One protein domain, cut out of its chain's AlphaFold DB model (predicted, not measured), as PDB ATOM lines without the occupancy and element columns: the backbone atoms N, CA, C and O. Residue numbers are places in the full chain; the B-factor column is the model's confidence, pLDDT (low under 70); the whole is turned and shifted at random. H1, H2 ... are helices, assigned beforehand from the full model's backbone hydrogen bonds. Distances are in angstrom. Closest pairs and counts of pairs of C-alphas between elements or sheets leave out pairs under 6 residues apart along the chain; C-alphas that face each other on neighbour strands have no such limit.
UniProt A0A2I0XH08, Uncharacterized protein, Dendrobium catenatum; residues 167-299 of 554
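This is residues 167 to 299 of the 554 residues of an uncharacterized protein of Dendrobium catenatum (UniProt A0A2I0XH08). Three long helices, H2, H3 and H4, pack side by side as an elongated bundle, their centres making a triangle, and a fourth, H6, packs slantwise on H3 and H4 at the end where H3 begins and H4 ends. Residues 235 to 241 stick out at one end of the long axis and residues 271 to 276 at the other, while the short H1 lies beside H2 and H4. The printed part has 133 residues with six named helices, H1 to H6 in chain order, and no named strand; the class is all helix. It is only just compact, close to loose, with a radius of gyration of the C-alphas of 16.8 A and spans of 57 by 30 by 20 A.

H1 is residues 172 to 175, beginning at C-alpha 172 (-15.916, 51.489, 8.097). H2, residues 187 to 208, is 32.0 A long from first to last C-alpha. H3, residues 210 to 235, is the longest at 37.5 A, beginning at C-alpha 210 (-37.463, 38.941, -4.040). H4, residues 247 to 265, measures 26.9 A. H5 is residues 274 to 280. H6, residues 282 to 297, measures 23.0 A and ends at C-alpha 297 (-28.209, 28.960, 11.724).

H2, H3, H4 and H6 form an up and down bundle, each running against the one before it. H3 and H4 are the hub, touching three helices each. They form a helical hairpin at a shallow tilt of 17 degrees, closest at the C-alphas of Val 224 and Leu 253, 6.5 A apart. H2 and H3 form another at 13 degrees, closest at the C-alphas of Ser 205 and Ala 213, 4.8 A. H2 touches H4 at a shallow tilt of 5 degrees, the same way, closest at the C-alphas of Asp 188 and Ile 249, 6.7 A. H6 touches residues 257 to 265 of H4 at 37 degrees, only just steep, opposite ways; the closest C-alphas, Ser 258 and Tyr 295, are 4.4 A apart. With residues 287 to 294, H6 touches residues 214 to 221 of H3 at a steep tilt of 41 degrees; the closest C-alphas, Ser 214 and Val 287, are 7.3 A apart. H1 is close to but not clearly touching H2, and near H4. H5 touches no helix. Every O i to N i+4 pair is within hydrogen-bond range in H4 and H6, against 15 of 18 in H2, 21 of 22 in H3 and 1 of 3 in H5, where 1 of 4 O i to N i+3 pairs is; H1 is too short for an i+4 pair.

The C-alphas farthest apart, those of Asn 240 and Asp 273, are 57.9 A apart. The printed part has no cut. The links H1 to H2 and H3 to H4 are long. Mean pLDDT of the printed part is 83.0; residues 172, 179, 237 to 244 and 269 to 282 are under 70.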
ATOM      1  N   SER A 167     -15.190  44.999  -2.905       83.06
ATOM      2  CA  SER A 167     -15.379  46.434  -3.105       83.06
ATOM      3  C   SER A 167     -14.035  47.172  -3.082       83.06
ATOM      4  O   SER A 167     -13.089  46.730  -2.431       83.06
ATOM      5  N   THR A 168     -13.954  48.312  -3.780       75.62
ATOM      6  CA  THR A 168     -12.763  49.182  -3.771       75.62
ATOM      7  C   THR A 168     -12.427  49.641  -2.352       75.62
ATOM      8  O   THR A 168     -11.264  49.657  -1.964       75.62
ATOM      9  N   GLU A 169     -13.458  49.928  -1.555       76.62
ATOM     10  CA  GLU A 169     -13.348  50.214  -0.128       76.62
ATOM     11  C   GLU A 169     -14.450  49.468   0.625       76.62
ATOM     12  O   GLU A 169     -15.576  49.328   0.136       76.62
ATOM     13  N   VAL A 170     -14.123  48.943   1.807       80.12
ATOM     14  CA  VAL A 170     -15.112  48.347   2.708       80.12
ATOM     15  C   VAL A 170     -15.584  49.443   3.661       80.12
ATOM     16  O   VAL A 170     -14.742  50.019   4.354       80.12
ATOM     17  N   PRO A 171     -16.893  49.743   3.727       79.12
ATOM     18  CA  PRO A 171     -17.423  50.763   4.623       79.12
ATOM     19  C   PRO A 171     -16.939  50.561   6.065       79.12
ATOM     20  O   PRO A 171     -17.004  49.450   6.589       79.12
ATOM     21  N   CYS A 172     -16.472  51.616   6.742       69.44
ATOM     22  CA  CYS A 172     -15.916  51.489   8.097       69.44
ATOM     23  C   CYS A 172     -16.925  50.905   9.103       69.44
ATOM     24  O   CYS A 172     -16.542  50.164  10.008       69.44
ATOM     25  N   ASN A 173     -18.220  51.174   8.905       77.00
ATOM     26  CA  ASN A 173     -19.301  50.603   9.710       77.00
ATOM     27  C   ASN A 173     -19.417  49.070   9.571       77.00
ATOM     28  O   ASN A 173     -20.008  48.429  10.440       77.00
ATOM     29  N   PHE A 174     -18.836  48.465   8.532       81.56
ATOM     30  CA  PHE A 174     -18.807  47.017   8.345       81.56
ATOM     31  C   PHE A 174     -18.067  46.311   9.482       81.56
ATOM     32  O   PHE A 174     -18.471  45.223   9.890       81.56
ATOM     33  N   PHE A 175     -17.016  46.946  10.003       82.12
ATOM     34  CA  PHE A 175     -16.159  46.401  11.055       82.12
ATOM     35  C   PHE A 175     -16.601  46.808  12.469       82.12
ATOM     36  O   PHE A 175     -15.869  46.580  13.432       82.12
ATOM     37  N   SER A 176     -17.788  47.407  12.614       78.25
ATOM     38  CA  SER A 176     -18.328  47.793  13.921       78.25
ATOM     39  C   SER A 176     -18.399  46.575  14.848       78.25
ATOM     40  O   SER A 176     -19.020  45.572  14.504       78.25
ATOM     41  N   GLY A 177     -17.762  46.658  16.018       70.00
ATOM     42  CA  GLY A 177     -17.724  45.571  17.005       70.00
ATOM     43  C   GLY A 177     -16.523  44.620  16.898       70.00
ATOM     44  O   GLY A 177     -16.356  43.768  17.767       70.00
ATOM     45  N   LEU A 178     -15.647  44.772  15.898       78.12
ATOM     46  CA  LEU A 178     -14.400  44.003  15.824       78.12
ATOM     47  C   LEU A 178     -13.298  44.630  16.684       78.12
ATOM     48  O   LEU A 178     -12.979  45.808  16.547       78.12
ATOM     49  N   GLN A 179     -12.659  43.814  17.526       68.31
ATOM     50  CA  GLN A 179     -11.530  44.246  18.364       68.31
ATOM     51  C   GLN A 179     -10.253  44.529  17.559       68.31
ATOM     52  O   GLN A 179      -9.440  45.357  17.961       68.31
ATOM     53  N   GLN A 180     -10.055  43.836  16.434       75.31
ATOM     54  CA  GLN A 180      -8.921  44.028  15.530       75.31
ATOM     55  C   GLN A 180      -9.429  44.078  14.094       75.31
ATOM     56  O   GLN A 180     -10.135  43.168  13.651       75.31
ATOM     57  N   LEU A 181      -9.068  45.137  13.368       80.81
ATOM     58  CA  LEU A 181      -9.419  45.259  11.959       80.81
ATOM     59  C   LEU A 181      -8.496  44.381  11.104       80.81
ATOM     60  O   LEU A 181      -7.283  44.360  11.332       80.81
ATOM     61  N   PRO A 182      -9.045  43.686  10.096       84.62
ATOM     62  CA  PRO A 182      -8.223  42.960   9.146       84.62
ATOM     63  C   PRO A 182      -7.410  43.947   8.305       84.62
ATOM     64  O   PRO A 182      -7.915  44.983   7.872       84.62
ATOM     65  N   THR A 183      -6.143  43.624   8.054       84.81
ATOM     66  CA  THR A 183      -5.274  44.465   7.225       84.81
ATOM     67  C   THR A 183      -5.756  44.469   5.768       84.81
ATOM     68  O   THR A 183      -6.122  43.403   5.256       84.81
ATOM     69  N   PRO A 184      -5.755  45.620   5.069       84.38
ATOM     70  CA  PRO A 184      -6.065  45.672   3.641       84.38
ATOM     71  C   PRO A 184      -5.212  44.677   2.840       84.38
ATOM     72  O   PRO A 184      -4.016  44.529   3.090       84.38
ATOM     73  N   GLY A 185      -5.840  43.945   1.917       81.25
ATOM     74  CA  GLY A 185      -5.190  42.880   1.137       81.25
ATOM     75  C   GLY A 185      -5.036  41.532   1.862       81.25
ATOM     76  O   GLY A 185      -4.634  40.541   1.247       81.25
ATOM     77  N   SER A 186      -5.385  41.440   3.151       88.75
ATOM     78  CA  SER A 186      -5.514  40.144   3.828       88.75
ATOM     79  C   SER A 186      -6.709  39.351   3.296       88.75
ATOM     80  O   SER A 186      -7.670  39.908   2.764       88.75
ATOM     81  N   ILE A 187      -6.680  38.027   3.477       89.75
ATOM     82  CA  ILE A 187      -7.805  37.180   3.071       89.75
ATOM     83  C   ILE A 187      -9.081  37.534   3.845       89.75
ATOM     84  O   ILE A 187     -10.152  37.565   3.251       89.75
ATOM     85  N   ASP A 188      -8.970  37.867   5.136       90.81
ATOM     86  CA  ASP A 188     -10.083  38.364   5.956       90.81
ATOM     87  C   ASP A 188     -10.697  39.638   5.365       90.81
ATOM     88  O   ASP A 188     -11.913  39.699   5.191       90.81
ATOM     89  N   TYR A 189      -9.868  40.618   4.991       91.00
ATOM     90  CA  TYR A 189     -10.339  41.862   4.384       91.00
ATOM     91  C   TYR A 189     -11.047  41.612   3.049       91.00
ATOM     92  O   TYR A 189     -12.133  42.141   2.826       91.00
ATOM     93  N   MET A 190     -10.488  40.746   2.195       92.88
ATOM     94  CA  MET A 190     -11.106  40.393   0.914       92.88
ATOM     95  C   MET A 190     -12.475  39.723   1.100       92.88
ATOM     96  O   MET A 190     -13.428  40.061   0.401       92.88
ATOM     97  N   TYR A 191     -12.614  38.822   2.079       94.56
ATOM     98  CA  TYR A 191     -13.906  38.226   2.434       94.56
ATOM     99  C   TYR A 191     -14.937  39.283   2.855       94.56
ATOM    100  O   TYR A 191     -16.081  39.240   2.396       94.56
ATOM    101  N   CYS A 192     -14.533  40.247   3.685       93.62
ATOM    102  CA  CYS A 192     -15.383  41.367   4.084       93.62
ATOM    103  C   CYS A 192     -15.766  42.253   2.891       93.62
ATOM    104  O   CYS A 192     -16.927  42.637   2.767       93.62
ATOM    105  N   GLY A 193     -14.831  42.527   1.978       94.19
ATOM    106  CA  GLY A 193     -15.092  43.343   0.794       94.19
ATOM    107  C   GLY A 193     -16.027  42.686  -0.212       94.19
ATOM    108  O   GLY A 193     -16.916  43.352  -0.739       94.19
ATOM    109  N   VAL A 194     -15.902  41.375  -0.443       96.56
ATOM    110  CA  VAL A 194     -16.872  40.639  -1.270       96.56
ATOM    111  C   VAL A 194     -18.249  40.652  -0.610       96.56
ATOM    112  O   VAL A 194     -19.251  40.885  -1.287       96.56
ATOM    113  N   PHE A 195     -18.311  40.418   0.706       96.31
ATOM    114  CA  PHE A 195     -19.576  40.437   1.436       96.31
ATOM    115  C   PHE A 195     -20.247  41.808   1.317       96.31
ATOM    116  O   PHE A 195     -21.416  41.877   0.954       96.31
ATOM    117  N   SER A 196     -19.508  42.893   1.562       94.50
ATOM    118  CA  SER A 196     -20.024  44.261   1.462       94.50
ATOM    119  C   SER A 196     -20.510  44.597   0.051       94.50
ATOM    120  O   SER A 196     -21.570  45.202  -0.102       94.50
ATOM    121  N   PHE A 197     -19.788  44.161  -0.984       95.25
ATOM    122  CA  PHE A 197     -20.237  44.317  -2.365       95.25
ATOM    123  C   PHE A 197     -21.574  43.606  -2.626       95.25
ATOM    124  O   PHE A 197     -22.496  44.202  -3.185       95.25
ATOM    125  N   LEU A 198     -21.691  42.339  -2.217       96.38
ATOM    126  CA  LEU A 198     -22.916  41.558  -2.393       96.38
ATOM    127  C   LEU A 198     -24.074  42.116  -1.550       96.38
ATOM    128  O   LEU A 198     -25.200  42.143  -2.030       96.38
ATOM    129  N   GLU A 199     -23.810  42.617  -0.343       94.00
ATOM    130  CA  GLU A 199     -24.800  43.318   0.488       94.00
ATOM    131  C   GLU A 199     -25.321  44.579  -0.226       94.00
ATOM    132  O   GLU A 199     -26.527  44.793  -0.288       94.00
ATOM    133  N   GLY A 200     -24.454  45.347  -0.894       92.44
ATOM    134  CA  GLY A 200     -24.880  46.475  -1.732       92.44
ATOM    135  C   GLY A 200     -25.776  46.069  -2.913       92.44
ATOM    136  O   GLY A 200     -26.709  46.793  -3.261       92.44
ATOM    137  N   ILE A 201     -25.537  44.900  -3.521       93.88
ATOM    138  CA  ILE A 201     -26.432  44.339  -4.550       93.88
ATOM    139  C   ILE A 201     -27.759  43.882  -3.938       93.88
ATOM    140  O   ILE A 201     -28.807  44.050  -4.568       93.88
ATOM    141  N   LEU A 202     -27.731  43.306  -2.733       94.38
ATOM    142  CA  LEU A 202     -28.928  42.855  -2.030       94.38
ATOM    143  C   LEU A 202     -29.891  44.019  -1.800       94.38
ATOM    144  O   LEU A 202     -31.057  43.885  -2.153       94.38
ATOM    145  N   GLU A 203     -29.408  45.158  -1.295       91.44
ATOM    146  CA  GLU A 203     -30.249  46.343  -1.061       91.44
ATOM    147  C   GLU A 203     -30.949  46.817  -2.344       91.44
ATOM    148  O   GLU A 203     -32.146  47.085  -2.336       91.44
ATOM    149  N   LYS A 204     -30.241  46.830  -3.481       89.44
ATOM    150  CA  LYS A 204     -30.845  47.157  -4.785       89.44
ATOM    151  C   LYS A 204     -31.867  46.108  -5.230       89.44
ATOM    152  O   LYS A 204     -32.915  46.444  -5.770       89.44
ATOM    153  N   SER A 205     -31.566  44.830  -5.001       88.00
ATOM    154  CA  SER A 205     -32.429  43.710  -5.401       88.00
ATOM    155  C   SER A 205     -33.696  43.616  -4.546       88.00
ATOM    156  O   SER A 205     -34.725  43.162  -5.035       88.00
ATOM    157  N   LEU A 206     -33.642  44.052  -3.284       86.50
ATOM    158  CA  LEU A 206     -34.797  44.144  -2.385       86.50
ATOM    159  C   LEU A 206     -35.815  45.200  -2.836       86.50
ATOM    160  O   LEU A 206     -36.958  45.144  -2.406       86.50
ATOM    161  N   LEU A 207     -35.436  46.139  -3.703       82.00
ATOM    162  CA  LEU A 207     -36.372  47.110  -4.275       82.00
ATOM    163  C   LEU A 207     -37.054  46.594  -5.548       82.00
ATOM    164  O   LEU A 207     -38.092  47.123  -5.933       82.00
ATOM    165  N   SER A 208     -36.478  45.585  -6.209       78.50
ATOM    166  CA  SER A 208     -36.899  45.158  -7.548       78.50
ATOM    167  C   SER A 208     -37.448  43.733  -7.618       78.50
ATOM    168  O   SER A 208     -38.413  43.482  -8.335       78.50
ATOM    169  N   SER A 209     -36.842  42.762  -6.924       85.94
ATOM    170  CA  SER A 209     -37.259  41.359  -7.005       85.94
ATOM    171  C   SER A 209     -36.773  40.514  -5.829       85.94
ATOM    172  O   SER A 209     -35.581  40.209  -5.702       85.94
ATOM    173  N   PHE A 210     -37.724  39.965  -5.064       87.06
ATOM    174  CA  PHE A 210     -37.463  38.941  -4.040       87.06
ATOM    175  C   PHE A 210     -36.635  37.762  -4.581       87.06
ATOM    176  O   PHE A 210     -35.737  37.222  -3.926       87.06
ATOM    177  N   SER A 211     -36.917  37.352  -5.817       87.50
ATOM    178  CA  SER A 211     -36.261  36.204  -6.431       87.50
ATOM    179  C   SER A 211     -34.797  36.475  -6.804       87.50
ATOM    180  O   SER A 211     -33.998  35.542  -6.800       87.50
ATOM    181  N   LEU A 212     -34.426  37.720  -7.113       90.69
ATOM    182  CA  LEU A 212     -33.024  38.105  -7.317       90.69
ATOM    183  C   LEU A 212     -32.317  38.309  -5.974       90.69
ATOM    184  O   LEU A 212     -31.228  37.775  -5.768       90.69
ATOM    185  N   ALA A 213     -32.972  38.985  -5.029       93.75
ATOM    186  CA  ALA A 213     -32.450  39.217  -3.685       93.75
ATOM    187  C   ALA A 213     -32.132  37.901  -2.940       93.75
ATOM    188  O   ALA A 213     -31.081  37.766  -2.311       93.75
ATOM    189  N   SER A 214     -32.982  36.879  -3.079       94.00
ATOM    190  CA  SER A 214     -32.727  35.546  -2.507       94.00
ATOM    191  C   SER A 214     -31.487  34.851  -3.081       94.00
ATOM    192  O   SER A 214     -30.754  34.202  -2.332       94.00
ATOM    193  N   GLU A 215     -31.180  35.024  -4.370       94.94
ATOM    194  CA  GLU A 215     -29.962  34.470  -4.984       94.94
ATOM    195  C   GLU A 215     -28.697  35.149  -4.432       94.94
ATOM    196  O   GLU A 215     -27.675  34.488  -4.217       94.94
ATOM    197  N   VAL A 216     -28.771  36.446  -4.107       97.38
ATOM    198  CA  VAL A 216     -27.679  37.167  -3.431       97.38
ATOM    199  C   VAL A 216     -27.440  36.597  -2.036       97.38
ATOM    200  O   VAL A 216     -26.302  36.269  -1.705       97.38
ATOM    201  N   VAL A 217     -28.492  36.386  -1.239       97.62
ATOM    202  CA  VAL A 217     -28.362  35.787   0.104       97.62
ATOM    203  C   VAL A 217     -27.825  34.357   0.042       97.62
ATOM    204  O   VAL A 217     -26.980  33.976   0.854       97.62
ATOM    205  N   PHE A 218     -28.221  33.562  -0.955       97.19
ATOM    206  CA  PHE A 218     -27.622  32.241  -1.171       97.19
ATOM    207  C   PHE A 218     -26.140  32.319  -1.546       97.19
ATOM    208  O   PHE A 218     -25.362  31.458  -1.136       97.19
ATOM    209  N   THR A 219     -25.737  33.361  -2.269       97.94
ATOM    210  CA  THR A 219     -24.331  33.600  -2.615       97.94
ATOM    211  C   THR A 219     -23.517  34.048  -1.403       97.94
ATOM    212  O   THR A 219     -22.432  33.515  -1.167       97.94
ATOM    213  N   LEU A 220     -24.067  34.938  -0.572       98.12
ATOM    214  CA  LEU A 220     -23.489  35.314   0.721       98.12
ATOM    215  C   LEU A 220     -23.320  34.086   1.633       98.12
ATOM    216  O   LEU A 220     -22.271  33.913   2.248       98.12
ATOM    217  N   GLN A 221     -24.294  33.170   1.666       97.88
ATOM    218  CA  GLN A 221     -24.169  31.909   2.404       97.88
ATOM    219  C   GLN A 221     -23.041  31.019   1.864       97.88
ATOM    220  O   GLN A 221     -22.308  30.423   2.660       97.88
ATOM    221  N   SER A 222     -22.868  30.927   0.542       97.12
ATOM    222  CA  SER A 222     -21.739  30.207  -0.069       97.12
ATOM    223  C   SER A 222     -20.396  30.840   0.313       97.12
ATOM    224  O   SER A 222     -19.457  30.119   0.650       97.12
ATOM    225  N   LEU A 223     -20.321  32.174   0.357       97.50
ATOM    226  CA  LEU A 223     -19.146  32.916   0.815       97.50
ATOM    227  C   LEU A 223     -18.823  32.623   2.287       97.50
ATOM    228  O   LEU A 223     -17.696  32.243   2.603       97.50
ATOM    229  N   VAL A 224     -19.803  32.699   3.187       96.62
ATOM    230  CA  VAL A 224     -19.614  32.372   4.613       96.62
ATOM    231  C   VAL A 224     -19.204  30.907   4.805       96.62
ATOM    232  O   VAL A 224     -18.299  30.604   5.586       96.62
ATOM    233  N   ASN A 225     -19.801  29.981   4.049       95.12
ATOM    234  CA  ASN A 225     -19.424  28.567   4.087       95.12
ATOM    235  C   ASN A 225     -17.996  28.336   3.594       95.12
ATOM    236  O   ASN A 225     -17.275  27.542   4.200       95.12
ATOM    237  N   SER A 226     -17.567  29.051   2.549       94.88
ATOM    238  CA  SER A 226     -16.193  28.980   2.046       94.88
ATOM    239  C   SER A 226     -15.179  29.428   3.097       94.88
ATOM    240  O   SER A 226     -14.156  28.776   3.304       94.88
ATOM    241  N   LYS A 227     -15.511  30.478   3.856       93.81
ATOM    242  CA  LYS A 227     -14.694  30.951   4.971       93.81
ATOM    243  C   LYS A 227     -14.583  29.902   6.076       93.81
ATOM    244  O   LYS A 227     -13.485  29.608   6.545       93.81
ATOM    245  N   ALA A 228     -15.706  29.295   6.458       92.50
ATOM    246  CA  ALA A 228     -15.725  28.221   7.446       92.50
ATOM    247  C   ALA A 228     -14.954  26.973   6.977       92.50
ATOM    248  O   ALA A 228     -14.288  26.324   7.784       92.50
ATOM    249  N   ALA A 229     -15.021  26.635   5.686       91.00
ATOM    250  CA  ALA A 229     -14.239  25.552   5.099       91.00
ATOM    251  C   ALA A 229     -12.737  25.853   5.173       91.00
ATOM    252  O   ALA A 229     -11.976  25.007   5.637       91.00
ATOM    253  N   LEU A 230     -12.323  27.074   4.815       90.69
ATOM    254  CA  LEU A 230     -10.933  27.520   4.903       90.69
ATOM    255  C   LEU A 230     -10.375  27.399   6.330       90.69
ATOM    256  O   LEU A 230      -9.285  26.855   6.501       90.69
ATOM    257  N   ILE A 231     -11.123  27.839   7.353       89.50
ATOM    258  CA  ILE A 231     -10.719  27.691   8.767       89.50
ATOM    259  C   ILE A 231     -10.539  26.210   9.123       89.50
ATOM    260  O   ILE A 231      -9.475  25.813   9.593       89.50
ATOM    261  N   LYS A 232     -11.522  25.358   8.804       87.81
ATOM    262  CA  LYS A 232     -11.438  23.909   9.069       87.81
ATOM    263  C   LYS A 232     -10.254  23.240   8.369       87.81
ATOM    264  O   LYS A 232      -9.646  22.324   8.923       87.81
ATOM    265  N   PHE A 233      -9.938  23.642   7.137       83.31
ATOM    266  CA  PHE A 233      -8.779  23.123   6.408       83.31
ATOM    267  C   PHE A 233      -7.458  23.527   7.071       83.31
ATOM    268  O   PHE A 233      -6.527  22.722   7.098       83.31
ATOM    269  N   GLN A 234      -7.381  24.729   7.646       79.94
ATOM    270  CA  GLN A 234      -6.204  25.192   8.383       79.94
ATOM    271  C   GLN A 234      -6.036  24.467   9.724       79.94
ATOM    272  O   GLN A 234      -4.935  24.018  10.036       79.94
ATOM    273  N   GLU A 235      -7.121  24.275  10.480       78.69
ATOM    274  CA  GLU A 235      -7.102  23.569  11.770       78.69
ATOM    275  C   GLU A 235      -6.574  22.134  11.646       78.69
ATOM    276  O   GLU A 235      -5.765  21.691  12.462       78.69
ATOM    277  N   LYS A 236      -6.961  21.421  10.578       75.56
ATOM    278  CA  LYS A 236      -6.487  20.055  10.291       75.56
ATOM    279  C   LYS A 236      -4.972  19.956  10.079       75.56
ATOM    280  O   LYS A 236      -4.432  18.856  10.159       75.56
ATOM    281  N   ARG A 237      -4.288  21.062   9.773       65.62
ATOM    282  CA  ARG A 237      -2.883  21.064   9.343       65.62
ATOM    283  C   ARG A 237      -1.873  21.320  10.466       65.62
ATOM    284  O   ARG A 237      -0.681  21.122  10.253       65.62
ATOM    285  N   GLY A 238      -2.322  21.730  11.653       55.91
ATOM    286  CA  GLY A 238      -1.426  22.088  12.757       55.91
ATOM    287  C   GLY A 238      -0.699  23.434  12.565       55.91
ATOM    288  O   GLY A 238      -0.602  23.981  11.469       55.91
ATOM    289  N   LYS A 239      -0.205  23.979  13.683       53.12
ATOM    290  CA  LYS A 239       0.112  25.395  13.994       53.12
ATOM    291  C   LYS A 239       1.163  26.159  13.153       53.12
ATOM    292  O   LYS A 239       1.575  27.225  13.592       53.12
ATOM    293  N   ASN A 240       1.601  25.713  11.975       44.75
ATOM    294  CA  ASN A 240       2.822  26.292  11.379       44.75
ATOM    295  C   ASN A 240       2.671  27.408  10.334       44.75
ATOM    296  O   ASN A 240       3.691  27.958   9.939       44.75
ATOM    297  N   VAL A 241       1.467  27.837   9.938       49.28
ATOM    298  CA  VAL A 241       1.300  29.114   9.205       49.28
ATOM    299  C   VAL A 241      -0.059  29.730   9.543       49.28
ATOM    300  O   VAL A 241      -1.089  29.295   9.031       49.28
ATOM    301  N   HIS A 242      -0.080  30.751  10.400       51.84
ATOM    302  CA  HIS A 242      -1.289  31.529  10.680       51.84
ATOM    303  C   HIS A 242      -1.572  32.440   9.472       51.84
ATOM    304  O   HIS A 242      -1.099  33.569   9.409       51.84
ATOM    305  N   MET A 243      -2.321  31.955   8.476       55.22
ATOM    306  CA  MET A 243      -2.634  32.673   7.219       55.22
ATOM    307  C   MET A 243      -3.590  33.878   7.417       55.22
ATOM    308  O   MET A 243      -4.207  34.352   6.468       55.22
ATOM    309  N   GLY A 244      -3.750  34.366   8.653       59.72
ATOM    310  CA  GLY A 244      -4.622  35.499   8.972       59.72
ATOM    311  C   GLY A 244      -6.099  35.232   8.676       59.72
ATOM    312  O   GLY A 244      -6.762  36.112   8.150       59.72
ATOM    313  N   CYS A 245      -6.587  34.011   8.936       70.88
ATOM    314  CA  CYS A 245      -7.999  33.652   8.812       70.88
ATOM    315  C   CYS A 245      -8.625  33.616  10.209       70.88
ATOM    316  O   CYS A 245      -8.384  32.670  10.960       70.88
ATOM    317  N   SER A 246      -9.366  34.653  10.590       82.00
ATOM    318  CA  SER A 246      -9.885  34.764  11.956       82.00
ATOM    319  C   SER A 246     -11.301  34.201  12.117       82.00
ATOM    320  O   SER A 246     -12.190  34.403  11.284       82.00
ATOM    321  N   GLN A 247     -11.520  33.512  13.242       88.69
ATOM    322  CA  GLN A 247     -12.842  33.037  13.659       88.69
ATOM    323  C   GLN A 247     -13.795  34.218  13.917       88.69
ATOM    324  O   GLN A 247     -14.946  34.175  13.495       88.69
ATOM    325  N   ASN A 248     -13.286  35.320  14.479       88.00
ATOM    326  CA  ASN A 248     -14.058  36.543  14.735       88.00
ATOM    327  C   ASN A 248     -14.659  37.147  13.454       88.00
ATOM    328  O   ASN A 248     -15.809  37.590  13.454       88.00
ATOM    329  N   ILE A 249     -13.908  37.143  12.344       90.44
ATOM    330  CA  ILE A 249     -14.427  37.606  11.051       90.44
ATOM    331  C   ILE A 249     -15.504  36.652  10.545       90.44
ATOM    332  O   ILE A 249     -16.550  37.118  10.102       90.44
ATOM    333  N   LEU A 250     -15.310  35.332  10.652       92.19
ATOM    334  CA  LEU A 250     -16.357  34.373  10.289       92.19
ATOM    335  C   LEU A 250     -17.657  34.633  11.067       92.19
ATOM    336  O   LEU A 250     -18.727  34.637  10.462       92.19
ATOM    337  N   ASP A 251     -17.573  34.877  12.372       91.12
ATOM    338  CA  ASP A 251     -18.753  35.125  13.205       91.12
ATOM    339  C   ASP A 251     -19.423  36.470  12.865       91.12
ATOM    340  O   ASP A 251     -20.644  36.538  12.728       91.12
ATOM    341  N   THR A 252     -18.639  37.505  12.545       91.50
ATOM    342  CA  THR A 252     -19.166  38.784  12.027       91.50
ATOM    343  C   THR A 252     -19.922  38.602  10.708       91.50
ATOM    344  O   THR A 252     -21.029  39.121  10.537       91.50
ATOM    345  N   LEU A 253     -19.359  37.834   9.767       93.75
ATOM    346  CA  LEU A 253     -20.008  37.550   8.485       93.75
ATOM    347  C   LEU A 253     -21.290  36.724   8.663       93.75
ATOM    348  O   LEU A 253     -22.264  36.950   7.946       93.75
ATOM    349  N   ARG A 254     -21.323  35.794   9.628       95.38
ATOM    350  CA  ARG A 254     -22.535  35.036   9.984       95.38
ATOM    351  C   ARG A 254     -23.640  35.955  10.497       95.38
ATOM    352  O   ARG A 254     -24.746  35.906   9.968       95.38
ATOM    353  N   ASN A 255     -23.333  36.853  11.427       93.00
ATOM    354  CA  ASN A 255     -24.319  37.793  11.967       93.00
ATOM    355  C   ASN A 255     -24.900  38.715  10.885       93.00
ATOM    356  O   ASN A 255     -26.115  38.924  10.806       93.00
ATOM    357  N   LYS A 256     -24.047  39.223   9.988       93.69
ATOM    358  CA  LYS A 256     -24.495  40.014   8.832       93.69
ATOM    359  C   LYS A 256     -25.336  39.194   7.852       93.69
ATOM    360  O   LYS A 256     -26.334  39.692   7.333       93.69
ATOM    361  N   LEU A 257     -24.983  37.927   7.622       96.56
ATOM    362  CA  LEU A 257     -25.767  37.016   6.785       96.56
ATOM    363  C   LEU A 257     -27.142  36.731   7.401       96.56
ATOM    364  O   LEU A 257     -28.141  36.743   6.685       96.56
ATOM    365  N   SER A 258     -27.202  36.534   8.719       95.38
ATOM    366  CA  SER A 258     -28.462  36.421   9.456       95.38
ATOM    367  C   SER A 258     -29.319  37.677   9.266       95.38
ATOM    368  O   SER A 258     -30.478  37.576   8.871       95.38
ATOM    369  N   THR A 259     -28.727  38.867   9.405       94.00
ATOM    370  CA  THR A 259     -29.415  40.150   9.170       94.00
ATOM    371  C   THR A 259     -29.926  40.279   7.729       94.00
ATOM    372  O   THR A 259     -31.049  40.721   7.500       94.00
ATOM    373  N   SER A 260     -29.135  39.847   6.745       95.62
ATOM    374  CA  SER A 260     -29.526  39.841   5.328       95.62
ATOM    375  C   SER A 260     -30.699  38.891   5.057       95.62
ATOM    376  O   SER A 260     -31.630  39.235   4.331       95.62
ATOM    377  N   ALA A 261     -30.690  37.703   5.668       96.50
ATOM    378  CA  ALA A 261     -31.804  36.762   5.594       96.50
ATOM    379  C   ALA A 261     -33.056  37.306   6.301       96.50
ATOM    380  O   ALA A 261     -34.156  37.164   5.775       96.50
ATOM    381  N   HIS A 262     -32.891  37.984   7.439       94.44
ATOM    382  CA  HIS A 262     -33.979  38.649   8.150       94.44
ATOM    383  C   HIS A 262     -34.666  39.705   7.274       94.44
ATOM    384  O   HIS A 262     -35.882  39.652   7.120       94.44
ATOM    385  N   LYS A 263     -33.903  40.584   6.607       93.00
ATOM    386  CA  LYS A 263     -34.446  41.577   5.658       93.00
ATOM    387  C   LYS A 263     -35.313  40.938   4.567       93.00
ATOM    388  O   LYS A 263     -36.371  41.464   4.245       93.00
ATOM    389  N   LEU A 264     -34.911  39.778   4.037       91.88
ATOM    390  CA  LEU A 264     -35.728  39.024   3.078       91.88
ATOM    391  C   LEU A 264     -37.009  38.451   3.694       91.88
ATOM    392  O   LEU A 264     -38.031  38.397   3.021       91.88
ATOM    393  N   LEU A 265     -36.973  38.009   4.952       91.38
ATOM    394  CA  LEU A 265     -38.175  37.532   5.646       91.38
ATOM    395  C   LEU A 265     -39.164  38.673   5.945       91.38
ATOM    396  O   LEU A 265     -40.368  38.423   6.050       91.38
ATOM    397  N   LEU A 266     -38.665  39.908   6.030       89.38
ATOM    398  CA  LEU A 266     -39.451  41.136   6.165       89.38
ATOM    399  C   LEU A 266     -39.978  41.689   4.831       89.38
ATOM    400  O   LEU A 266     -40.692  42.687   4.833       89.38
ATOM    401  N   TYR A 267     -39.639  41.067   3.701       83.75
ATOM    402  CA  TYR A 267     -40.063  41.539   2.386       83.75
ATOM    403  C   TYR A 267     -41.586  41.429   2.232       83.75
ATOM    404  O   TYR A 267     -42.134  40.321   2.226       83.75
ATOM    405  N   ASP A 268     -42.258  42.570   2.072       73.12
ATOM    406  CA  ASP A 268     -43.688  42.638   1.775       73.12
ATOM    407  C   ASP A 268     -43.919  42.759   0.263       73.12
ATOM    408  O   ASP A 268     -43.457  43.697  -0.381       73.12
ATOM    409  N   CYS A 269     -44.627  41.789  -0.318       58.09
ATOM    410  CA  CYS A 269     -44.948  41.755  -1.749       58.09
ATOM    411  C   CYS A 269     -46.425  42.099  -2.019       58.09
ATOM    412  O   CYS A 269     -46.965  41.763  -3.072       58.09
ATOM    413  N   SER A 270     -47.112  42.711  -1.053       54.22
ATOM    414  CA  SER A 270     -48.530  43.065  -1.160       54.22
ATOM    415  C   SER A 270     -48.836  44.145  -2.215       54.22
ATOM    416  O   SER A 270     -49.998  44.320  -2.576       54.22
ATOM    417  N   SER A 271     -47.826  44.846  -2.749       48.62
ATOM    418  CA  SER A 271     -48.017  46.086  -3.518       48.62
ATOM    419  C   SER A 271     -48.064  45.957  -5.050       48.62
ATOM    420  O   SER A 271     -48.566  46.878  -5.690       48.62
ATOM    421  N   GLN A 272     -47.622  44.853  -5.666       44.31
ATOM    422  CA  GLN A 272     -47.693  44.654  -7.129       44.31
ATOM    423  C   GLN A 272     -47.858  43.164  -7.477       44.31
ATOM    424  O   GLN A 272     -46.936  42.385  -7.274       44.31
ATOM    425  N   ASP A 273     -49.040  42.752  -7.959       48.75
ATOM    426  CA  ASP A 273     -49.383  41.406  -8.492       48.75
ATOM    427  C   ASP A 273     -49.071  40.157  -7.616       48.75
ATOM    428  O   ASP A 273     -49.367  39.011  -7.995       48.75
ATOM    429  N   GLY A 274     -48.554  40.355  -6.399       46.72
ATOM    430  CA  GLY A 274     -47.981  39.331  -5.520       46.72
ATOM    431  C   GLY A 274     -48.957  38.273  -5.006       46.72
ATOM    432  O   GLY A 274     -48.543  37.166  -4.657       46.72
ATOM    433  N   GLU A 275     -50.269  38.514  -5.033       43.16
ATOM    434  CA  GLU A 275     -51.236  37.480  -4.644       43.16
ATOM    435  C   GLU A 275     -51.146  36.215  -5.518       43.16
ATOM    436  O   GLU A 275     -51.437  35.112  -5.040       43.16
ATOM    437  N   THR A 276     -50.725  36.339  -6.782       47.66
ATOM    438  CA  THR A 276     -50.595  35.190  -7.690       47.66
ATOM    439  C   THR A 276     -49.271  34.439  -7.533       47.66
ATOM    440  O   THR A 276     -49.262  33.209  -7.663       47.66
ATOM    441  N   GLU A 277     -48.182  35.129  -7.179       52.34
ATOM    442  CA  GLU A 277     -46.847  34.538  -7.019       52.34
ATOM    443  C   GLU A 277     -46.739  33.695  -5.737       52.34
ATOM    444  O   GLU A 277     -46.229  32.570  -5.761       52.34
ATOM    445  N   TRP A 278     -47.320  34.173  -4.633       59.47
ATOM    446  CA  TRP A 278     -47.253  33.496  -3.334       59.47
ATOM    447  C   TRP A 278     -48.172  32.278  -3.229       59.47
ATOM    448  O   TRP A 278     -47.844  31.301  -2.552       59.47
ATOM    449  N   LYS A 279     -49.328  32.314  -3.908       52.44
ATOM    450  CA  LYS A 279     -50.344  31.249  -3.841       52.44
ATOM    451  C   LYS A 279     -50.020  30.042  -4.735       52.44
ATOM    452  O   LYS A 279     -50.542  28.961  -4.472       52.44
ATOM    453  N   ARG A 280     -49.188  30.188  -5.779       51.78
ATOM    454  CA  ARG A 280     -48.984  29.135  -6.804       51.78
ATOM    455  C   ARG A 280     -47.559  28.590  -6.934       51.78
ATOM    456  O   ARG A 280     -47.375  27.583  -7.617       51.78
ATOM    457  N   ASN A 281     -46.555  29.186  -6.291       62.41
ATOM    458  CA  ASN A 281     -45.163  28.827  -6.556       62.41
ATOM    459  C   ASN A 281     -44.556  27.905  -5.480       62.41
ATOM    460  O   ASN A 281     -44.077  28.362  -4.445       62.41
ATOM    461  N   VAL A 282     -44.500  26.594  -5.750       65.44
ATOM    462  CA  VAL A 282     -43.801  25.605  -4.895       65.44
ATOM    463  C   VAL A 282     -42.345  26.013  -4.627       65.44
ATOM    464  O   VAL A 282     -41.853  25.824  -3.514       65.44
ATOM    465  N   ARG A 283     -41.676  26.649  -5.602       74.88
ATOM    466  CA  ARG A 283     -40.289  27.116  -5.442       74.88
ATOM    467  C   ARG A 283     -40.164  28.225  -4.402       74.88
ATOM    468  O   ARG A 283     -39.121  28.322  -3.767       74.88
ATOM    469  N   LEU A 284     -41.205  29.032  -4.185       80.94
ATOM    470  CA  LEU A 284     -41.182  30.068  -3.151       80.94
ATOM    471  C   LEU A 284     -41.099  29.445  -1.753       80.94
ATOM    472  O   LEU A 284     -40.317  29.902  -0.925       80.94
ATOM    473  N   GLY A 285     -41.834  28.353  -1.515       84.56
ATOM    474  CA  GLY A 285     -41.753  27.606  -0.259       84.56
ATOM    475  C   GLY A 285     -40.348  27.054   0.006       84.56
ATOM    476  O   GLY A 285     -39.859  27.143   1.129       84.56
ATOM    477  N   GLU A 286     -39.667  26.541  -1.022       89.06
ATOM    478  CA  GLU A 286     -38.279  26.064  -0.915       89.06
ATOM    479  C   GLU A 286     -37.288  27.207  -0.645       89.06
ATOM    480  O   GLU A 286     -36.379  27.068   0.178       89.06
ATOM    481  N   VAL A 287     -37.482  28.355  -1.301       90.88
ATOM    482  CA  VAL A 287     -36.660  29.555  -1.104       90.88
ATOM    483  C   VAL A 287     -36.826  30.100   0.314       90.88
ATOM    484  O   VAL A 287     -35.824  30.290   1.000       90.88
ATOM    485  N   ILE A 288     -38.062  30.270   0.796       91.50
ATOM    486  CA  ILE A 288     -38.346  30.730   2.165       91.50
ATOM    487  C   ILE A 288     -37.805  29.736   3.191       91.50
ATOM    488  O   ILE A 288     -37.175  30.153   4.160       91.50
ATOM    489  N   GLN A 289     -37.975  28.429   2.962       93.31
ATOM    490  CA  GLN A 289     -37.378  27.401   3.813       93.31
ATOM    491  C   GLN A 289     -35.867  27.617   3.958       93.31
ATOM    492  O   GLN A 289     -35.347  27.607   5.074       93.31
ATOM    493  N   LYS A 290     -35.164  27.832   2.843       94.94
ATOM    494  CA  LYS A 290     -33.716  28.038   2.852       94.94
ATOM    495  C   LYS A 290     -33.326  29.361   3.517       94.94
ATOM    496  O   LYS A 290     -32.381  29.368   4.298       94.94
ATOM    497  N   ILE A 291     -34.045  30.457   3.268       96.00
ATOM    498  CA  ILE A 291     -33.792  31.759   3.913       96.00
ATOM    499  C   ILE A 291     -33.985  31.655   5.432       96.00
ATOM    500  O   ILE A 291     -33.122  32.094   6.189       96.00
ATOM    501  N   LEU A 292     -35.064  31.014   5.888       95.44
ATOM    502  CA  LEU A 292     -35.342  30.826   7.312       95.44
ATOM    503  C   LEU A 292     -34.270  29.964   7.999       95.44
ATOM    504  O   LEU A 292     -33.843  30.272   9.110       95.44
ATOM    505  N   GLN A 293     -33.772  28.926   7.321       95.56
ATOM    506  CA  GLN A 293     -32.627  28.148   7.802       95.56
ATOM    507  C   GLN A 293     -31.355  29.003   7.905       95.56
ATOM    508  O   GLN A 293     -30.635  28.901   8.898       95.56
ATOM    509  N   ILE A 294     -31.073  29.865   6.921       96.31
ATOM    510  CA  ILE A 294     -29.924  30.786   6.960       96.31
ATOM    511  C   ILE A 294     -30.046  31.738   8.157       96.31
ATOM    512  O   ILE A 294     -29.079  31.900   8.900       96.31
ATOM    513  N   TYR A 295     -31.229  32.309   8.386       95.94
ATOM    514  CA  TYR A 295     -31.491  33.208   9.511       95.94
ATOM    515  C   TYR A 295     -31.232  32.531  10.869       95.94
ATOM    516  O   TYR A 295     -30.471  33.030  11.700       95.94
ATOM    517  N   LEU A 296     -31.779  31.330  11.067       94.25
ATOM    518  CA  LEU A 296     -31.652  30.590  12.326       94.25
ATOM    519  C   LEU A 296     -30.238  30.062  12.603       94.25
ATOM    520  O   LEU A 296     -29.817  30.001  13.759       94.25
ATOM    521  N   THR A 297     -29.507  29.644  11.566       91.31
ATOM    522  CA  THR A 297     -28.209  28.960  11.724       91.31
ATOM    523  C   THR A 297     -27.014  29.899  11.852       91.31
ATOM    524  O   THR A 297     -25.970  29.467  12.345       91.31
ATOM    525  N   ASN A 298     -27.150  31.158  11.425       90.69
ATOM    526  CA  ASN A 298     -26.066  32.145  11.428       90.69
ATOM    527  C   ASN A 298     -26.212  33.226  12.519       90.69
ATOM    528  O   ASN A 298     -25.444  34.180  12.526       90.69
ATOM    529  N   THR A 299     -27.177  33.087  13.430       89.06
ATOM    530  CA  THR A 299     -27.359  33.988  14.584       89.06
ATOM    531  C   THR A 299     -26.554  33.496  15.792       89.06
ATOM    532  O   THR A 299     -26.500  32.289  16.032       89.06
TER     533      THR A 299